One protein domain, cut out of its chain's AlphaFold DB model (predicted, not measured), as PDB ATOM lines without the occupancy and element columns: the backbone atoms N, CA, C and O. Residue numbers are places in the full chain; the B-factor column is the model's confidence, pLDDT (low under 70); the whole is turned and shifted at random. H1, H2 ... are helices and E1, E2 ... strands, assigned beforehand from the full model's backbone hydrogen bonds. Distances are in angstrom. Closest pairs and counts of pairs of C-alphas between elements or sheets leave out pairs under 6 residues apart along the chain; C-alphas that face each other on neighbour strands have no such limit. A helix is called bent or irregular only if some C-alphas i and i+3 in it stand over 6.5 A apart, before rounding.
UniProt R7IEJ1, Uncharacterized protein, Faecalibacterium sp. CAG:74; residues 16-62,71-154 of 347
ATOM      1  N   THR A  16    -142.720-199.836 299.795       89.88
ATOM      2  CA  THR A  16    -142.541-200.633 301.009       89.88
ATOM      3  C   THR A  16    -141.430-200.028 301.860       89.88
ATOM      4  O   THR A  16    -140.595-199.278 301.346       89.88
ATOM      5  N   GLN A  17    -141.426-200.310 303.161       90.00
ATOM      6  CA  GLN A  17    -140.398-199.765 304.034       90.00
ATOM      7  C   GLN A  17    -139.016-200.223 303.574       90.00
ATOM      8  O   GLN A  17    -138.162-199.358 303.410       90.00
ATOM      9  N   SER A  18    -138.849-201.501 303.222       88.31
ATOM     10  CA  SER A  18    -137.584-202.037 302.697       88.31
ATOM     11  C   SER A  18    -137.079-201.278 301.466       88.31
ATOM     12  O   SER A  18    -135.905-200.927 301.366       88.31
ATOM     13  N   MET A  19    -137.971-200.944 300.525       87.81
ATOM     14  CA  MET A  19    -137.593-200.208 299.311       87.81
ATOM     15  C   MET A  19    -137.254-198.740 299.592       87.81
ATOM     16  O   MET A  19    -136.335-198.179 298.991       87.81
ATOM     17  N   LEU A  20    -137.997-198.094 300.496       87.94
ATOM     18  CA  LEU A  20    -137.682-196.733 300.942       87.94
ATOM     19  C   LEU A  20    -136.340-196.697 301.671       87.94
ATOM     20  O   LEU A  20    -135.541-195.790 301.439       87.94
ATOM     21  N   HIS A  21    -136.101-197.714 302.495       85.81
ATOM     22  CA  HIS A  21    -134.878-197.927 303.237       85.81
ATOM     23  C   HIS A  21    -133.673-198.047 302.299       85.81
ATOM     24  O   HIS A  21    -132.730-197.261 302.388       85.81
ATOM     25  N   GLN A  22    -133.742-198.968 301.334       85.56
ATOM     26  CA  GLN A  22    -132.682-199.186 300.350       85.56
ATOM     27  C   GLN A  22    -132.328-197.896 299.594       85.56
ATOM     28  O   GLN A  22    -131.160-197.558 299.438       85.56
ATOM     29  N   ARG A  23    -133.326-197.120 299.164       85.88
ATOM     30  CA  ARG A  23    -133.068-195.859 298.448       85.88
ATOM     31  C   ARG A  23    -132.403-194.800 299.315       85.88
ATOM     32  O   ARG A  23    -131.589-194.022 298.824       85.88
ATOM     33  N   GLN A  24    -132.775-194.724 300.589       83.50
ATOM     34  CA  GLN A  24    -132.111-193.818 301.522       83.50
ATOM     35  C   GLN A  24    -130.664-194.234 301.768       83.50
ATOM     36  O   GLN A  24    -129.805-193.361 301.849       83.50
ATOM     37  N   MET A  25    -130.394-195.538 301.819       82.12
ATOM     38  CA  MET A  25    -129.038-196.074 301.896       82.12
ATOM     39  C   MET A  25    -128.212-195.662 300.672       82.12
ATOM     40  O   MET A  25    -127.176-195.027 300.842       82.12
ATOM     41  N   GLU A  26    -128.705-195.895 299.456       85.12
ATOM     42  CA  GLU A  26    -128.016-195.505 298.213       85.12
ATOM     43  C   GLU A  26    -127.735-193.986 298.160       85.12
ATOM     44  O   GLU A  26    -126.657-193.537 297.750       85.12
ATOM     45  N   ALA A  27    -128.686-193.167 298.626       84.62
ATOM     46  CA  ALA A  27    -128.500-191.720 298.743       84.62
ATOM     47  C   ALA A  27    -127.441-191.354 299.795       84.62
ATOM     48  O   ALA A  27    -126.607-190.480 299.556       84.62
ATOM     49  N   CYS A  28    -127.458-192.027 300.949       84.75
ATOM     50  CA  CYS A  28    -126.477-191.849 302.014       84.75
ATOM     51  C   CYS A  28    -125.070-192.189 301.535       84.75
ATOM     52  O   CYS A  28    -124.173-191.372 301.691       84.75
ATOM     53  N   GLU A  29    -124.878-193.343 300.902       84.12
ATOM     54  CA  GLU A  29    -123.590-193.761 300.341       84.12
ATOM     55  C   GLU A  29    -123.065-192.737 299.335       84.12
ATOM     56  O   GLU A  29    -121.919-192.298 299.426       84.12
ATOM     57  N   THR A  30    -123.935-192.265 298.438       84.94
ATOM     58  CA  THR A  30    -123.583-191.223 297.467       84.94
ATOM     59  C   THR A  30    -123.120-189.936 298.157       84.94
ATOM     60  O   THR A  30    -122.130-189.334 297.735       84.94
ATOM     61  N   ARG A  31    -123.796-189.511 299.235       86.25
ATOM     62  CA  ARG A  31    -123.375-188.341 300.020       86.25
ATOM     63  C   ARG A  31    -122.061-188.597 300.747       86.25
ATOM     64  O   ARG A  31    -121.198-187.726 300.702       86.25
ATOM     65  N   LEU A  32    -121.876-189.763 301.363       84.81
ATOM     66  CA  LEU A  32    -120.657-190.121 302.094       84.81
ATOM     67  C   LEU A  32    -119.405-190.035 301.210       84.81
ATOM     68  O   LEU A  32    -118.387-189.514 301.657       84.81
ATOM     69  N   LEU A  33    -119.507-190.427 299.936       83.00
ATOM     70  CA  LEU A  33    -118.420-190.299 298.956       83.00
ATOM     71  C   LEU A  33    -118.023-188.845 298.638       83.00
ATOM     72  O   LEU A  33    -116.958-188.613 298.071       83.00
ATOM     73  N   SER A  34    -118.868-187.867 298.975       84.94
ATOM     74  CA  SER A  34    -118.587-186.443 298.761       84.94
ATOM     75  C   SER A  34    -117.900-185.755 299.946       84.94
ATOM     76  O   SER A  34    -117.457-184.616 299.802       84.94
ATOM     77  N   TYR A  35    -117.799-186.420 301.104       86.88
ATOM     78  CA  TYR A  35    -117.152-185.836 302.278       86.88
ATOM     79  C   TYR A  35    -115.626-185.834 302.136       86.88
ATOM     80  O   TYR A  35    -115.058-186.737 301.514       86.88
ATOM     81  N   PRO A  36    -114.931-184.850 302.737       85.88
ATOM     82  CA  PRO A  36    -113.479-184.843 302.720       85.88
ATOM     83  C   PRO A  36    -112.902-186.031 303.508       85.88
ATOM     84  O   PRO A  36    -113.442-186.453 304.532       85.88
ATOM     85  N   THR A  37    -111.776-186.561 303.032       85.25
ATOM     86  CA  THR A  37    -111.122-187.748 303.610       85.25
ATOM     87  C   THR A  37    -110.038-187.396 304.629       85.25
ATOM     88  O   THR A  37    -109.779-188.173 305.550       85.25
ATOM     89  N   GLU A  38    -109.413-186.221 304.510       86.12
ATOM     90  CA  GLU A  38    -108.404-185.749 305.459       86.12
ATOM     91  C   GLU A  38    -109.054-185.047 306.658       86.12
ATOM     92  O   GLU A  38    -109.852-184.125 306.501       86.12
ATOM     93  N   SER A  39    -108.688-185.458 307.876       86.44
ATOM     94  CA  SER A  39    -109.253-184.897 309.106       86.44
ATOM     95  C   SER A  39    -108.885-183.427 309.269       86.44
ATOM     96  O   SER A  39    -107.727-183.050 309.092       86.44
ATOM     97  N   ILE A  40    -109.821-182.608 309.763       88.38
ATOM     98  CA  ILE A  40    -109.506-181.222 310.119       88.38
ATOM     99  C   ILE A  40    -108.324-181.118 311.091       88.38
ATOM    100  O   ILE A  40    -107.606-180.124 311.061       88.38
ATOM    101  N   PHE A  41    -108.085-182.108 311.955       88.06
ATOM    102  CA  PHE A  41    -106.987-182.063 312.925       88.06
ATOM    103  C   PHE A  41    -105.609-182.302 312.294       88.06
ATOM    104  O   PHE A  41    -104.615-181.794 312.814       88.06
ATOM    105  N   THR A  42    -105.552-182.991 311.152       87.44
ATOM    106  CA  THR A  42    -104.312-183.251 310.404       87.44
ATOM    107  C   THR A  42    -104.117-182.306 309.223       87.44
ATOM    108  O   THR A  42    -102.972-182.048 308.854       87.44
ATOM    109  N   LEU A  43    -105.214-181.740 308.709       87.19
ATOM    110  CA  LEU A  43    -105.240-180.861 307.548       87.19
ATOM    111  C   LEU A  43    -104.262-179.687 307.691       87.19
ATOM    112  O   LEU A  43    -104.213-179.010 308.728       87.19
ATOM    113  N   GLN A  44    -103.484-179.449 306.637       83.12
ATOM    114  CA  GLN A  44    -102.525-178.341 306.563       83.12
ATOM    115  C   GLN A  44    -102.944-177.246 305.580       83.12
ATOM    116  O   GLN A  44    -102.543-176.096 305.766       83.12
ATOM    117  N   ASP A  45    -103.730-177.579 304.552       82.69
ATOM    118  CA  ASP A  45    -104.200-176.599 303.572       82.69
ATOM    119  C   ASP A  45    -105.470-175.901 304.071       82.69
ATOM    120  O   ASP A  45    -106.537-176.501 304.194       82.69
ATOM    121  N   GLU A  46    -105.371-174.595 304.320       79.81
ATOM    122  CA  GLU A  46    -106.517-173.789 304.737       79.81
ATOM    123  C   GLU A  46    -107.605-173.687 303.653       79.81
ATOM    124  O   GLU A  46    -108.744-173.355 303.976       79.81
ATOM    125  N   ARG A  47    -107.313-174.002 302.384       77.75
ATOM    126  CA  ARG A  47    -108.307-173.973 301.296       77.75
ATOM    127  C   ARG A  47    -109.384-175.044 301.440       77.75
ATOM    128  O   ARG A  47    -110.504-174.822 300.991       77.75
ATOM    129  N   GLU A  48    -109.067-176.170 302.078       82.69
ATOM    130  CA  GLU A  48    -110.016-177.269 302.307       82.69
ATOM    131  C   GLU A  48    -110.871-177.066 303.569       82.69
ATOM    132  O   GLU A  48    -111.868-177.757 303.777       82.69
ATOM    133  N   THR A  49    -110.533-176.063 304.385       85.00
ATOM    134  CA  THR A  49    -111.271-175.673 305.597       85.00
ATOM    135  C   THR A  49    -112.742-175.395 305.299       85.00
ATOM    136  O   THR A  49    -113.631-175.870 306.003       85.00
ATOM    137  N   GLU A  50    -113.020-174.668 304.215       86.00
ATOM    138  CA  GLU A  50    -114.390-174.326 303.830       86.00
ATOM    139  C   GLU A  50    -115.176-175.531 303.304       86.00
ATOM    140  O   GLU A  50    -116.390-175.579 303.491       86.00
ATOM    141  N   CYS A  51    -114.512-176.529 302.712       85.44
ATOM    142  CA  CYS A  51    -115.170-177.777 302.320       85.44
ATOM    143  C   CYS A  51    -115.706-178.505 303.560       85.44
ATOM    144  O   CYS A  51    -116.877-178.872 303.604       85.44
ATOM    145  N   TRP A  52    -114.882-178.627 304.606       85.31
ATOM    146  CA  TRP A  52    -115.318-179.197 305.882       85.31
ATOM    147  C   TRP A  52    -116.433-178.390 306.546       85.31
ATOM    148  O   TRP A  52    -117.396-178.976 307.043       85.31
ATOM    149  N   TRP A  53    -116.336-177.055 306.528       87.19
ATOM    150  CA  TRP A  53    -117.403-176.199 307.049       87.19
ATOM    151  C   TRP A  53    -118.730-176.500 306.361       87.19
ATOM    152  O   TRP A  53    -119.707-176.794 307.041       87.19
ATOM    153  N   GLN A  54    -118.754-176.474 305.026       87.25
ATOM    154  CA  GLN A  54    -119.966-176.647 304.223       87.25
ATOM    155  C   GLN A  54    -120.652-177.998 304.454       87.25
ATOM    156  O   GLN A  54    -121.875-178.080 304.362       87.25
ATOM    157  N   CYS A  55    -119.888-179.035 304.796       86.44
ATOM    158  CA  CYS A  55    -120.416-180.352 305.139       86.44
ATOM    159  C   CYS A  55    -120.979-180.435 306.574       86.44
ATOM    160  O   CYS A  55    -121.749-181.346 306.885       86.44
ATOM    161  N   SER A  56    -120.626-179.508 307.466       88.75
ATOM    162  CA  SER A  56    -121.014-179.551 308.881       88.75
ATOM    163  C   SER A  56    -122.476-179.153 309.133       88.75
ATOM    164  O   SER A  56    -123.117-178.470 308.330       88.75
ATOM    165  N   TYR A  57    -123.017-179.532 310.296       89.38
ATOM    166  CA  TYR A  57    -124.308-178.987 310.744       89.38
ATOM    167  C   TYR A  57    -124.252-177.479 311.015       89.38
ATOM    168  O   TYR A  57    -125.250-176.785 310.837       89.38
ATOM    169  N   ASP A  58    -123.090-176.955 311.413       87.06
ATOM    170  CA  ASP A  58    -122.936-175.533 311.717       87.06
ATOM    171  C   ASP A  58    -123.166-174.658 310.473       87.06
ATOM    172  O   ASP A  58    -123.801-173.605 310.565       87.06
ATOM    173  N   ALA A  59    -122.734-175.119 309.295       86.56
ATOM    174  CA  ALA A  59    -123.019-174.436 308.035       86.56
ATOM    175  C   ALA A  59    -124.501-174.495 307.636       86.56
ATOM    176  O   ALA A  59    -125.025-173.503 307.127       86.56
ATOM    177  N   GLU A  60    -125.189-175.618 307.889       85.12
ATOM    178  CA  GLU A  60    -126.637-175.747 307.642       85.12
ATOM    179  C   GLU A  60    -127.433-174.747 308.497       85.12
ATOM    180  O   GLU A  60    -128.383-174.123 308.023       85.12
ATOM    181  N   GLU A  61    -127.029-174.566 309.752       84.12
ATOM    182  CA  GLU A  61    -127.710-173.701 310.719       84.12
ATOM    183  C   GLU A  61    -127.336-172.221 310.572       84.12
ATOM    184  O   GLU A  61    -128.142-171.340 310.875       84.12
ATOM    185  N   SER A  62    -126.129-171.932 310.075       79.56
ATOM    186  CA  SER A  62    -125.606-170.576 309.873       79.56
ATOM    187  C   SER A  62    -125.164-170.320 308.423       79.56
ATOM    188  O   SER A  62    -124.007-169.965 308.176       79.56
ATOM    189  N   LEU A  71    -108.674-173.110 310.420       88.44
ATOM    190  CA  LEU A  71    -108.495-174.441 311.022       88.44
ATOM    191  C   LEU A  71    -108.394-174.363 312.549       88.44
ATOM    192  O   LEU A  71    -108.940-175.193 313.271       88.44
ATOM    193  N   ARG A  72    -107.703-173.338 313.057       89.44
ATOM    194  CA  ARG A  72    -107.535-173.119 314.495       89.44
ATOM    195  C   ARG A  72    -108.872-172.882 315.197       89.44
ATOM    196  O   ARG A  72    -109.096-173.460 316.257       89.44
ATOM    197  N   GLU A  73    -109.727-172.030 314.637       88.75
ATOM    198  CA  GLU A  73    -111.035-171.709 315.221       88.75
ATOM    199  C   GLU A  73    -111.962-172.917 315.199       88.75
ATOM    200  O   GLU A  73    -112.533-173.264 316.228       88.75
ATOM    201  N   MET A  74    -112.050-173.614 314.069       88.06
ATOM    202  CA  MET A  74    -112.876-174.815 313.959       88.06
ATOM    203  C   MET A  74    -112.429-175.922 314.919       88.06
ATOM    204  O   MET A  74    -113.257-176.452 315.658       88.06
ATOM    205  N   ARG A  75    -111.123-176.228 314.993       91.06
ATOM    206  CA  ARG A  75    -110.580-177.216 315.948       91.06
ATOM    207  C   ARG A  75    -110.920-176.844 317.393       91.06
ATOM    208  O   ARG A  75    -111.323-177.705 318.175       91.06
ATOM    209  N   ALA A  76    -110.771-175.567 317.750       90.81
ATOM    210  CA  ALA A  76    -111.107-175.077 319.083       90.81
ATOM    211  C   ALA A  76    -112.611-175.193 319.376       90.81
ATOM    212  O   ALA A  76    -112.987-175.627 320.465       90.81
ATOM    213  N   ASN A  77    -113.462-174.867 318.402       88.31
ATOM    214  CA  ASN A  77    -114.916-174.945 318.533       88.31
ATOM    215  C   ASN A  77    -115.397-176.387 318.727       88.31
ATOM    216  O   ASN A  77    -116.203-176.635 319.625       88.31
ATOM    217  N   VAL A  78    -114.868-177.339 317.948       88.94
ATOM    218  CA  VAL A  78    -115.194-178.768 318.092       88.94
ATOM    219  C   VAL A  78    -114.830-179.254 319.494       88.94
ATOM    220  O   VAL A  78    -115.670-179.824 320.184       88.94
ATOM    221  N   LEU A  79    -113.612-178.967 319.966       91.56
ATOM    222  CA  LEU A  79    -113.169-179.375 321.305       91.56
ATOM    223  C   LEU A  79    -113.996-178.729 322.427       91.56
ATOM    224  O   LEU A  79    -114.309-179.394 323.414       91.56
ATOM    225  N   ALA A  80    -114.369-177.456 322.282       91.88
ATOM    226  CA  ALA A  80    -115.164-176.740 323.277       91.88
ATOM    227  C   ALA A  80    -116.600-177.279 323.387       91.88
ATOM    228  O   ALA A  80    -117.158-177.330 324.484       91.88
ATOM    229  N   ARG A  81    -117.195-177.697 322.263       91.44
ATOM    230  CA  ARG A  81    -118.570-178.223 322.200       91.44
ATOM    231  C   ARG A  81    -118.658-179.729 322.412       91.44
ATOM    232  O   ARG A  81    -119.747-180.248 322.636       91.44
ATOM    233  N   LEU A  82    -117.533-180.433 322.394       93.44
ATOM    234  CA  LEU A  82    -117.486-181.888 322.458       93.44
ATOM    235  C   LEU A  82    -118.318-182.506 323.597       93.44
ATOM    236  O   LEU A  82    -119.022-183.478 323.323       93.44
ATOM    237  N   PRO A  83    -118.333-181.968 324.840       93.88
ATOM    238  CA  PRO A  83    -119.151-182.556 325.897       93.88
ATOM    239  C   PRO A  83    -120.654-182.493 325.607       93.88
ATOM    240  O   PRO A  83    -121.370-183.454 325.891       93.88
ATOM    241  N   VAL A  84    -121.135-181.377 325.046       93.31
ATOM    242  CA  VAL A  84    -122.557-181.179 324.720       93.31
ATOM    243  C   VAL A  84    -122.957-181.906 323.438       93.31
ATOM    244  O   VAL A  84    -124.051-182.458 323.381       93.31
ATOM    245  N   GLU A  85    -122.059-182.010 322.455       94.19
ATOM    246  CA  GLU A  85    -122.264-182.847 321.265       94.19
ATOM    247  C   GLU A  85    -122.380-184.327 321.644       94.19
ATOM    248  O   GLU A  85    -123.332-184.994 321.246       94.19
ATOM    249  N   ALA A  86    -121.467-184.824 322.487       95.50
ATOM    250  CA  ALA A  86    -121.493-186.201 322.974       95.50
ATOM    251  C   ALA A  86    -122.778-186.518 323.757       95.50
ATOM    252  O   ALA A  86    -123.282-187.639 323.699       95.50
ATOM    253  N   ALA A  87    -123.308-185.535 324.489       94.81
ATOM    254  CA  ALA A  87    -124.525-185.663 325.285       94.81
ATOM    255  C   ALA A  87    -125.759-186.004 324.434       94.81
ATOM    256  O   ALA A  87    -126.599-186.793 324.868       94.81
ATOM    257  N   LEU A  88    -125.836-185.437 323.227       95.75
ATOM    258  CA  LEU A  88    -126.959-185.549 322.294       95.75
ATOM    259  C   LEU A  88    -126.583-186.308 321.018       95.75
ATOM    260  O   LEU A  88    -126.944-185.910 319.908       95.75
ATOM    261  N   LEU A  89    -125.870-187.418 321.189       96.25
ATOM    262  CA  LEU A  89    -125.731-188.460 320.172       96.25
ATOM    263  C   LEU A  89    -126.946-189.391 320.212       96.25
ATOM    264  O   LEU A  89    -127.445-189.695 321.292       96.25
ATOM    265  N   THR A  90    -127.409-189.900 319.078       95.56
ATOM    266  CA  THR A  90    -128.384-191.000 319.029       95.56
ATOM    267  C   THR A  90    -127.806-192.268 319.666       95.56
ATOM    268  O   THR A  90    -126.614-192.348 319.971       95.56
ATOM    269  N   GLU A  91    -128.637-193.284 319.913       94.06
ATOM    270  CA  GLU A  91    -128.159-194.600 320.364       94.06
ATOM    271  C   GLU A  91    -127.049-195.156 319.457       94.06
ATOM    272  O   GLU A  91    -125.980-195.520 319.950       94.06
ATOM    273  N   THR A  92    -127.265-195.141 318.141       93.81
ATOM    274  CA  THR A  92    -126.320-195.682 317.160       93.81
ATOM    275  C   THR A  92    -125.048-194.841 317.054       93.81
ATOM    276  O   THR A  92    -123.952-195.399 317.042       93.81
ATOM    277  N   GLU A  93    -125.150-193.505 317.059       96.25
ATOM    278  CA  GLU A  93    -123.973-192.622 317.100       96.25
ATOM    279  C   GLU A  93    -123.133-192.876 318.363       96.25
ATOM    280  O   GLU A  93    -121.909-192.987 318.298       96.25
ATOM    281  N   HIS A  94    -123.788-192.999 319.520       96.62
ATOM    282  CA  HIS A  94    -123.112-193.264 320.786       96.62
ATOM    283  C   HIS A  94    -122.425-194.637 320.784       96.62
ATOM    284  O   HIS A  94    -121.270-194.743 321.199       96.62
ATOM    285  N   ALA A  95    -123.101-195.680 320.289       95.19
ATOM    286  CA  ALA A  95    -122.533-197.019 320.166       95.19
ATOM    287  C   ALA A  95    -121.291-197.030 319.258       95.19
ATOM    288  O   ALA A  95    -120.267-197.613 319.626       95.19
ATOM    289  N   LEU A  96    -121.340-196.319 318.124       95.75
ATOM    290  CA  LEU A  96    -120.190-196.147 317.237       95.75
ATOM    291  C   LEU A  96    -119.030-195.431 317.928       95.75
ATOM    292  O   LEU A  96    -117.902-195.909 317.852       95.75
ATOM    293  N   ILE A  97    -119.281-194.335 318.647       96.81
ATOM    294  CA  ILE A  97    -118.228-193.621 319.386       96.81
ATOM    295  C   ILE A  97    -117.588-194.508 320.456       96.81
ATOM    296  O   ILE A  97    -116.364-194.512 320.599       96.81
ATOM    297  N   VAL A  98    -118.379-195.292 321.190       96.12
ATOM    298  CA  VAL A  98    -117.840-196.244 322.170       96.12
ATOM    299  C   VAL A  98    -116.956-197.284 321.478       96.12
ATOM    300  O   VAL A  98    -115.836-197.517 321.936       96.12
ATOM    301  N   ARG A  99    -117.402-197.866 320.355       96.00
ATOM    302  CA  ARG A  99    -116.595-198.814 319.566       96.00
ATOM    303  C   ARG A  99    -115.306-198.162 319.053       96.00
ATOM    304  O   ARG A  99    -114.238-198.735 319.238       96.00
ATOM    305  N   LEU A 100    -115.378-196.945 318.509       96.75
ATOM    306  CA  LEU A 100    -114.221-196.159 318.058       96.75
ATOM    307  C   LEU A 100    -113.198-195.969 319.173       96.75
ATOM    308  O   LEU A 100    -112.015-196.234 318.972       96.75
ATOM    309  N   ILE A 101    -113.642-195.579 320.368       96.62
ATOM    310  CA  ILE A 101    -112.755-195.402 321.521       96.62
ATOM    311  C   ILE A 101    -112.069-196.720 321.899       96.62
ATOM    312  O   ILE A 101    -110.857-196.744 322.120       96.62
ATOM    313  N   LEU A 102    -112.828-197.818 321.955       95.69
ATOM    314  CA  LEU A 102    -112.310-199.139 322.317       95.69
ATOM    315  C   LEU A 102    -111.346-199.709 321.265       95.69
ATOM    316  O   LEU A 102    -110.398-200.403 321.628       95.69
ATOM    317  N   CYS A 103    -111.552-199.385 319.989       95.56
ATOM    318  CA  CYS A 103    -110.752-199.857 318.858       95.56
ATOM    319  C   CYS A 103    -109.631-198.883 318.442       95.56
ATOM    320  O   CYS A 103    -109.038-199.042 317.380       95.56
ATOM    321  N   GLY A 104    -109.297-197.889 319.272       94.38
ATOM    322  CA  GLY A 104    -108.149-197.006 319.026       94.38
ATOM    323  C   GLY A 104    -108.380-195.922 317.969       94.38
ATOM    324  O   GLY A 104    -107.414-195.383 317.432       94.38
ATOM    325  N   GLY A 105    -109.639-195.575 317.708       94.75
ATOM    326  CA  GLY A 105    -110.054-194.490 316.823       94.75
ATOM    327  C   GLY A 105    -110.532-194.940 315.446       94.75
ATOM    328  O   GLY A 105    -110.824-194.079 314.630       94.75
ATOM    329  N   GLN A 106    -110.640-196.245 315.188       95.31
ATOM    330  CA  GLN A 106    -111.069-196.780 313.895       95.31
ATOM    331  C   GLN A 106    -112.028-197.957 314.078       95.31
ATOM    332  O   GLN A 106    -111.768-198.846 314.890       95.31
ATOM    333  N   VAL A 107    -113.123-197.980 313.318       95.00
ATOM    334  CA  VAL A 107    -114.065-199.111 313.271       95.00
ATOM    335  C   VAL A 107    -114.556-199.343 311.856       95.00
ATOM    336  O   VAL A 107    -114.690-198.403 311.074       95.00
ATOM    337  N   ARG A 108    -114.879-200.598 311.551       92.81
ATOM    338  CA  ARG A 108    -115.675-200.920 310.374       92.81
ATOM    339  C   ARG A 108    -117.146-200.639 310.650       92.81
ATOM    340  O   ARG A 108    -117.650-200.980 311.724       92.81
ATOM    341  N   ILE A 109    -117.793-200.013 309.679       90.12
ATOM    342  CA  ILE A 109    -119.236-199.822 309.653       90.12
ATOM    343  C   ILE A 109    -119.869-201.126 309.176       90.12
ATOM    344  O   ILE A 109    -119.635-201.560 308.049       90.12
ATOM    345  N   ASP A 110    -120.658-201.747 310.047       79.00
ATOM    346  CA  ASP A 110    -121.372-202.983 309.754       79.00
ATOM    347  C   ASP A 110    -122.870-202.651 309.629       79.00
ATOM    348  O   ASP A 110    -123.597-202.543 310.615       79.00
ATOM    349  N   GLY A 111    -123.334-202.462 308.393       77.56
ATOM    350  CA  GLY A 111    -124.747-202.230 308.087       77.56
ATOM    351  C   GLY A 111    -125.198-200.765 308.092       77.56
ATOM    352  O   GLY A 111    -124.460-199.824 308.384       77.56
ATOM    353  N   TRP A 112    -126.461-200.567 307.724       71.25
ATOM    354  CA  TRP A 112    -126.990-199.257 307.338       71.25
ATOM    355  C   TRP A 112    -127.199-198.284 308.504       71.25
ATOM    356  O   TRP A 112    -126.997-197.079 308.344       71.25
ATOM    357  N   GLN A 113    -127.606-198.779 309.683       77.00
ATOM    358  CA  GLN A 113    -127.870-197.923 310.852       77.00
ATOM    359  C   GLN A 113    -126.605-197.152 311.209       77.00
ATOM    360  O   GLN A 113    -126.637-195.964 311.533       77.00
ATOM    361  N   GLU A 114    -125.477-197.840 311.073       89.19
ATOM    362  CA  GLU A 114    -124.162-197.292 311.309       89.19
ATOM    363  C   GLU A 114    -123.724-196.324 310.203       89.19
ATOM    364  O   GLU A 114    -123.073-195.339 310.532       89.19
ATOM    365  N   LEU A 115    -124.130-196.508 308.938       87.88
ATOM    366  CA  LEU A 115    -123.850-195.542 307.860       87.88
ATOM    367  C   LEU A 115    -124.508-194.181 308.118       87.88
ATOM    368  O   LEU A 115    -123.840-193.150 308.044       87.88
ATOM    369  N   SER A 116    -125.798-194.157 308.474       87.06
ATOM    370  CA  SER A 116    -126.486-192.892 308.786       87.06
ATOM    371  C   SER A 116    -125.918-192.230 310.045       87.06
ATOM    372  O   SER A 116    -125.824-191.002 310.118       87.06
ATOM    373  N   ALA A 117    -125.552-193.027 311.052       92.50
ATOM    374  CA  ALA A 117    -124.912-192.515 312.256       92.50
ATOM    375  C   ALA A 117    -123.509-191.972 311.949       92.50
ATOM    376  O   ALA A 117    -123.157-190.896 312.425       92.50
ATOM    377  N   ALA A 118    -122.739-192.659 311.103       92.81
ATOM    378  CA  ALA A 118    -121.453-192.190 310.620       92.81
ATOM    379  C   ALA A 118    -121.601-190.852 309.896       92.81
ATOM    380  O   ALA A 118    -120.934-189.908 310.302       92.81
ATOM    381  N   GLU A 119    -122.519-190.719 308.930       91.25
ATOM    382  CA  GLU A 119    -122.788-189.439 308.254       91.25
ATOM    383  C   GLU A 119    -122.982-188.311 309.280       91.25
ATOM    384  O   GLU A 119    -122.308-187.286 309.222       91.25
ATOM    385  N   SER A 120    -123.828-188.515 310.290       92.75
ATOM    386  CA  SER A 120    -124.041-187.512 311.336       92.75
ATOM    387  C   SER A 120    -122.772-187.208 312.158       92.75
ATOM    388  O   SER A 120    -122.489-186.041 312.452       92.75
ATOM    389  N   LEU A 121    -121.952-188.219 312.467       94.69
ATOM    390  CA  LEU A 121    -120.663-188.048 313.148       94.69
ATOM    391  C   LEU A 121    -119.640-187.278 312.298       94.69
ATOM    392  O   LEU A 121    -118.914-186.452 312.854       94.69
ATOM    393  N   LEU A 122    -119.608-187.467 310.976       93.06
ATOM    394  CA  LEU A 122    -118.783-186.661 310.064       93.06
ATOM    395  C   LEU A 122    -119.186-185.185 310.143       93.06
ATOM    396  O   LEU A 122    -118.334-184.305 310.225       93.06
ATOM    397  N   ARG A 123    -120.492-184.906 310.193       91.50
ATOM    398  CA  ARG A 123    -121.035-183.538 310.189       91.50
ATOM    399  C   ARG A 123    -120.891-182.793 311.516       91.50
ATOM    400  O   ARG A 123    -120.942-181.562 311.521       91.50
ATOM    401  N   ARG A 124    -120.777-183.515 312.639       91.25
ATOM    402  CA  ARG A 124    -120.792-182.920 313.993       91.25
ATOM    403  C   ARG A 124    -119.506-183.110 314.791       91.25
ATOM    404  O   ARG A 124    -119.109-182.202 315.513       91.25
ATOM    405  N   LEU A 125    -118.843-184.260 314.652       91.75
ATOM    406  CA  LEU A 125    -117.568-184.578 315.310       91.75
ATOM    407  C   LEU A 125    -116.393-184.641 314.331       91.75
ATOM    408  O   LEU A 125    -115.261-184.825 314.774       91.75
ATOM    409  N   TRP A 126    -116.644-184.433 313.033       90.38
ATOM    410  CA  TRP A 126    -115.602-184.290 312.016       90.38
ATOM    411  C   TRP A 126    -114.734-185.545 311.950       90.38
ATOM    412  O   TRP A 126    -113.513-185.496 311.770       90.38
ATOM    413  N   CYS A 127    -115.404-186.683 312.142       93.88
ATOM    414  CA  CYS A 127    -114.888-187.983 311.767       93.88
ATOM    415  C   CYS A 127    -114.570-187.994 310.270       93.88
ATOM    416  O   CYS A 127    -115.071-187.164 309.511       93.88
ATOM    417  N   THR A 128    -113.756-188.948 309.844       93.50
ATOM    418  CA  THR A 128    -113.477-189.174 308.425       93.50
ATOM    419  C   THR A 128    -113.859-190.589 308.033       93.50
ATOM    420  O   THR A 128    -113.933-191.483 308.879       93.50
ATOM    421  N   LEU A 129    -114.131-190.777 306.745       92.25
ATOM    422  CA  LEU A 129    -114.385-192.086 306.164       92.25
ATOM    423  C   LEU A 129    -113.261-192.464 305.220       92.25
ATOM    424  O   LEU A 129    -112.773-191.649 304.439       92.25
ATOM    425  N   GLU A 130    -112.905-193.732 305.284       90.50
ATOM    426  CA  GLU A 130    -112.084-194.409 304.301       90.50
ATOM    427  C   GLU A 130    -112.942-195.514 303.690       90.50
ATOM    428  O   GLU A 130    -113.486-196.358 304.401       90.50
ATOM    429  N   VAL A 131    -113.115-195.455 302.373       84.88
ATOM    430  CA  VAL A 131    -113.909-196.420 301.613       84.88
ATOM    431  C   VAL A 131    -112.945-197.224 300.753       84.88
ATOM    432  O   VAL A 131    -112.287-196.657 299.882       84.88
ATOM    433  N   ASP A 132    -112.865-198.526 301.016       78.69
ATOM    434  CA  ASP A 132    -112.194-199.513 300.166       78.69
ATOM    435  C   ASP A 132    -113.252-200.373 299.445       78.69
ATOM    436  O   ASP A 132    -114.436-200.312 299.776       78.69
ATOM    437  N   GLU A 133    -112.856-201.187 298.462       71.56
ATOM    438  CA  GLU A 133    -113.767-201.946 297.583       71.56
ATOM    439  C   GLU A 133    -114.795-202.822 298.329       71.56
ATOM    440  O   GLU A 133    -115.822-203.179 297.751       71.56
ATOM    441  N   GLN A 134    -114.530-203.194 299.586       74.62
ATOM    442  CA  GLN A 134    -115.395-204.071 300.388       74.62
ATOM    443  C   GLN A 134    -115.698-203.559 301.799       74.62
ATOM    444  O   GLN A 134    -116.587-204.106 302.449       74.62
ATOM    445  N   ASP A 135    -114.992-202.536 302.281       83.31
ATOM    446  CA  ASP A 135    -115.085-202.089 303.670       83.31
ATOM    447  C   ASP A 135    -115.219-200.564 303.745       83.31
ATOM    448  O   ASP A 135    -114.502-199.813 303.082       83.31
ATOM    449  N   VAL A 136    -116.116-200.106 304.620       88.38
ATOM    450  CA  VAL A 136    -116.239-198.696 305.001       88.38
ATOM    451  C   VAL A 136    -115.705-198.538 306.420       88.38
ATOM    452  O   VAL A 136    -116.245-199.098 307.378       88.38
ATOM    453  N   LEU A 137    -114.624-197.776 306.557       92.69
ATOM    454  CA  LEU A 137    -113.936-197.529 307.816       92.69
ATOM    455  C   LEU A 137    -114.216-196.106 308.297       92.69
ATOM    456  O   LEU A 137    -113.928-195.127 307.610       92.69
ATOM    457  N   LEU A 138    -114.754-195.999 309.509       94.88
ATOM    458  CA  LEU A 138    -114.953-194.737 310.207       94.88
ATOM    459  C   LEU A 138    -113.758-194.455 311.111       94.88
ATOM    460  O   LEU A 138    -113.350-195.314 311.896       94.88
ATOM    461  N   HIS A 139    -113.256-193.225 311.044       96.00
ATOM    462  CA  HIS A 139    -112.115-192.757 311.819       96.00
ATOM    463  C   HIS A 139    -112.508-191.587 312.723       96.00
ATOM    464  O   HIS A 139    -113.060-190.582 312.272       96.00
ATOM    465  N   LEU A 140    -112.191-191.703 314.010       96.31
ATOM    466  CA  LEU A 140    -112.344-190.655 315.014       96.31
ATOM    467  C   LEU A 140    -111.004-189.922 315.190       96.31
ATOM    468  O   LEU A 140    -109.994-190.578 315.467       96.31
ATOM    469  N   PRO A 141    -110.959-188.577 315.099       94.94
ATOM    470  CA  PRO A 141    -109.725-187.839 315.322       94.94
ATOM    471  C   PRO A 141    -109.135-188.118 316.708       94.94
ATOM    472  O   PRO A 141    -109.838-188.133 317.725       94.94
ATOM    473  N   ARG A 142    -107.815-188.323 316.760       93.81
ATOM    474  CA  ARG A 142    -107.102-188.732 317.985       93.81
ATOM    475  C   ARG A 142    -107.259-187.718 319.113       93.81
ATOM    476  O   ARG A 142    -107.301-188.089 320.283       93.81
ATOM    477  N   GLU A 143    -107.385-186.450 318.755       94.75
ATOM    478  CA  GLU A 143    -107.591-185.314 319.645       94.75
ATOM    479  C   GLU A 143    -108.916-185.409 320.415       94.75
ATOM    480  O   GLU A 143    -109.005-184.909 321.537       94.75
ATOM    481  N   LEU A 144    -109.926-186.089 319.857       95.62
ATOM    482  CA  LEU A 144    -111.244-186.260 320.478       95.62
ATOM    483  C   LEU A 144    -111.323-187.495 321.383       95.62
ATOM    484  O   LEU A 144    -112.163-187.536 322.282       95.62
ATOM    485  N   MET A 145    -110.430-188.473 321.206       95.06
ATOM    486  CA  MET A 145    -110.463-189.764 321.909       95.06
ATOM    487  C   MET A 145    -110.473-189.619 323.434       95.06
ATOM    488  O   MET A 145    -111.358-190.147 324.113       95.06
ATOM    489  N   THR A 146    -109.493-188.901 323.991       95.19
ATOM    490  CA  THR A 146    -109.363-188.735 325.448       95.19
ATOM    491  C   THR A 146    -110.500-187.888 326.027       95.19
ATOM    492  O   THR A 146    -111.134-188.343 326.983       95.19
ATOM    493  N   PRO A 147    -110.824-186.702 325.475       95.75
ATOM    494  CA  PRO A 147    -111.939-185.902 325.977       95.75
ATOM    495  C   PRO A 147    -113.302-186.610 325.907       95.75
ATOM    496  O   PRO A 147    -114.079-186.523 326.864       95.75
ATOM    497  N   LEU A 148    -113.586-187.360 324.833       96.25
ATOM    498  CA  LEU A 148    -114.799-188.179 324.742       96.25
ATOM    499  C   LEU A 148    -114.793-189.269 325.811       96.25
ATOM    500  O   LEU A 148    -115.749-189.381 326.572       96.25
ATOM    501  N   SER A 149    -113.692-190.013 325.944       96.06
ATOM    502  CA  SER A 149    -113.565-191.071 326.956       96.06
ATOM    503  C   SER A 149    -113.843-190.575 328.376       96.06
ATOM    504  O   SER A 149    -114.412-191.312 329.180       96.06
ATOM    505  N   LEU A 150    -113.437-189.342 328.696       96.56
ATOM    506  CA  LEU A 150    -113.724-188.712 329.983       96.56
ATOM    507  C   LEU A 150    -115.202-188.325 330.098       96.56
ATOM    508  O   LEU A 150    -115.842-188.722 331.067       96.56
ATOM    509  N   THR A 151    -115.747-187.633 329.093       95.88
ATOM    510  CA  THR A 151    -117.150-187.182 329.063       95.88
ATOM    511  C   THR A 151    -118.124-188.347 329.231       95.88
ATOM    512  O   THR A 151    -119.028-188.290 330.062       95.88
ATOM    513  N   LEU A 152    -117.919-189.439 328.487       95.56
ATOM    514  CA  LEU A 152    -118.821-190.592 328.499       95.56
ATOM    515  C   LEU A 152    -118.849-191.313 329.856       95.56
ATOM    516  O   LEU A 152    -119.807-192.022 330.151       95.56
ATOM    517  N   ARG A 153    -117.826-191.146 330.703       95.50
ATOM    518  CA  ARG A 153    -117.757-191.763 332.041       95.50
ATOM    519  C   ARG A 153    -118.409-190.921 333.133       95.50
ATOM    520  O   ARG A 153    -118.540-191.393 334.259       95.50
ATOM    521  N   GLU A 154    -118.783-189.680 332.842       96.81
ATOM    522  CA  GLU A 154    -119.390-188.804 333.836       96.81
ATOM    523  C   GLU A 154    -120.808-189.273 334.188       96.81
ATOM    524  O   GLU A 154    -121.617-189.568 333.310       96.81
TER     525      GLU A 154
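This is residues 16 to 62 and 71 to 154 of the 347 residues of an uncharacterized protein of Faecalibacterium sp. CAG:74 (UniProt R7IEJ1). Helix H6 lies in the middle, with a wall of three short strands on one side; H5 crosses it, H1 packs on it with residues 25 to 32 alone, and the kinked H4 meets its last residues. H7 packs alongside H4, H2 and H3 lie near Arg 123 of H6, and H1 reaches away toward residue 16 at one end of the longest axis. The printed part has 131 residues, mostly helix, with seven named helices and three named strands in the order H1 H2 H3 H4 H5 E1 H6 E2 E3 H7. The antiparallel sheet runs E1 E3 E2; the whole is compact, with a radius of gyration of the C-alphas of 14.6 A and spans of 45 by 36 by 30 A.

H1, residues 17 to 32, touches the hub H6, residues 112 to 125, at a tilt of 37 degrees, only just steep, the same way; their closest C-alphas are Leu 32 and Glu 119, 6.6 A. H2, residues 46 to 55, and H3, residues 57 to 61, are each close but not clearly touching H6; the closest C-alphas are Cys 55 and Arg 123, 6.0 A, and Tyr 57 and Arg 123, 5.6 A. H4, residues 71 to 87, touches H6 with residues 78 to 85 alone, at a steep tilt of 52 degrees, opposite ways; the closest C-alphas are Val 78 and Leu 125, 6.9 A. H5, residues 91 to 102, touches H6 with residues 92 to 96 alone, about perpendicular at 74 degrees; the closest C-alphas are Glu 93 and Ala 117, 4.9 A. E1, residues 106 to 108, is antiparallel to E3, residues 136 to 139, with N 107 and O 138 within hydrogen-bond range at 3.0 A. E2, residues 128 to 131, forms a hairpin with E3; N 137 and O 130 are 2.8 A apart. H5 and H6 with the sheet E1 E3 E2 make two layers, that is, helices on one face of a sheet. H6 has a height over the sheet of 9.6 A, lies over E3 and E2, and runs along the strands, only just, at 29 degrees to E3 on the local plane. E1, H6 and E2 form a split strand-helix-strand unit, two strands running the same way with E3 between them, and its crossover is right-handed. H7, residues 142 to 151, touches H4 at a shallow tilt of 30 degrees, the same way; the closest C-alphas are Pro 83 and Thr 151, 6.0 A. Helix packing is mostly crossed, with 1 of 4 touching pairs at a shallow tilt. Every O i to N i+4 pair is within hydrogen-bond range in H1, H3, H5 and H6, against 4 of 6 in H2, 11 of 13 in H4 and 4 of 6 in H7.

H1 begins at C-alpha 17 (-140.398, -199.765, 304.034) and is 22.1 A long; H2 measures 15.4 A, H3 6.3 A, H4 24.2 A, H5 16.6 A and H6 19.2 A. E1, E2 and E3 measure 7.1 A, 10.0 A and 9.9 A. H7, 15.0 A, ends at C-alpha 151 (-117.150, -187.182, 329.063). H4 has a kink of 49 degrees near residue 81 and is irregular, with C-alphas 80 and 83 7.5 A apart; H2 and H7 are only just irregular, with C-alphas 47 and 50 6.6 A apart and C-alphas 143 and 146 7.0 A apart.

The two C-alphas farthest apart are those of Thr 16 and Arg 72, 46.5 A. Residues 63 to 70 are not printed, and C-alphas 62 and 71 are 17.6 A apart across this cut. Of the links that are printed whole, H1 to H2, residues 33 to 45, is long and the others are tight. The mean pLDDT of the printed part is 89.5, and no printed residue is under 70.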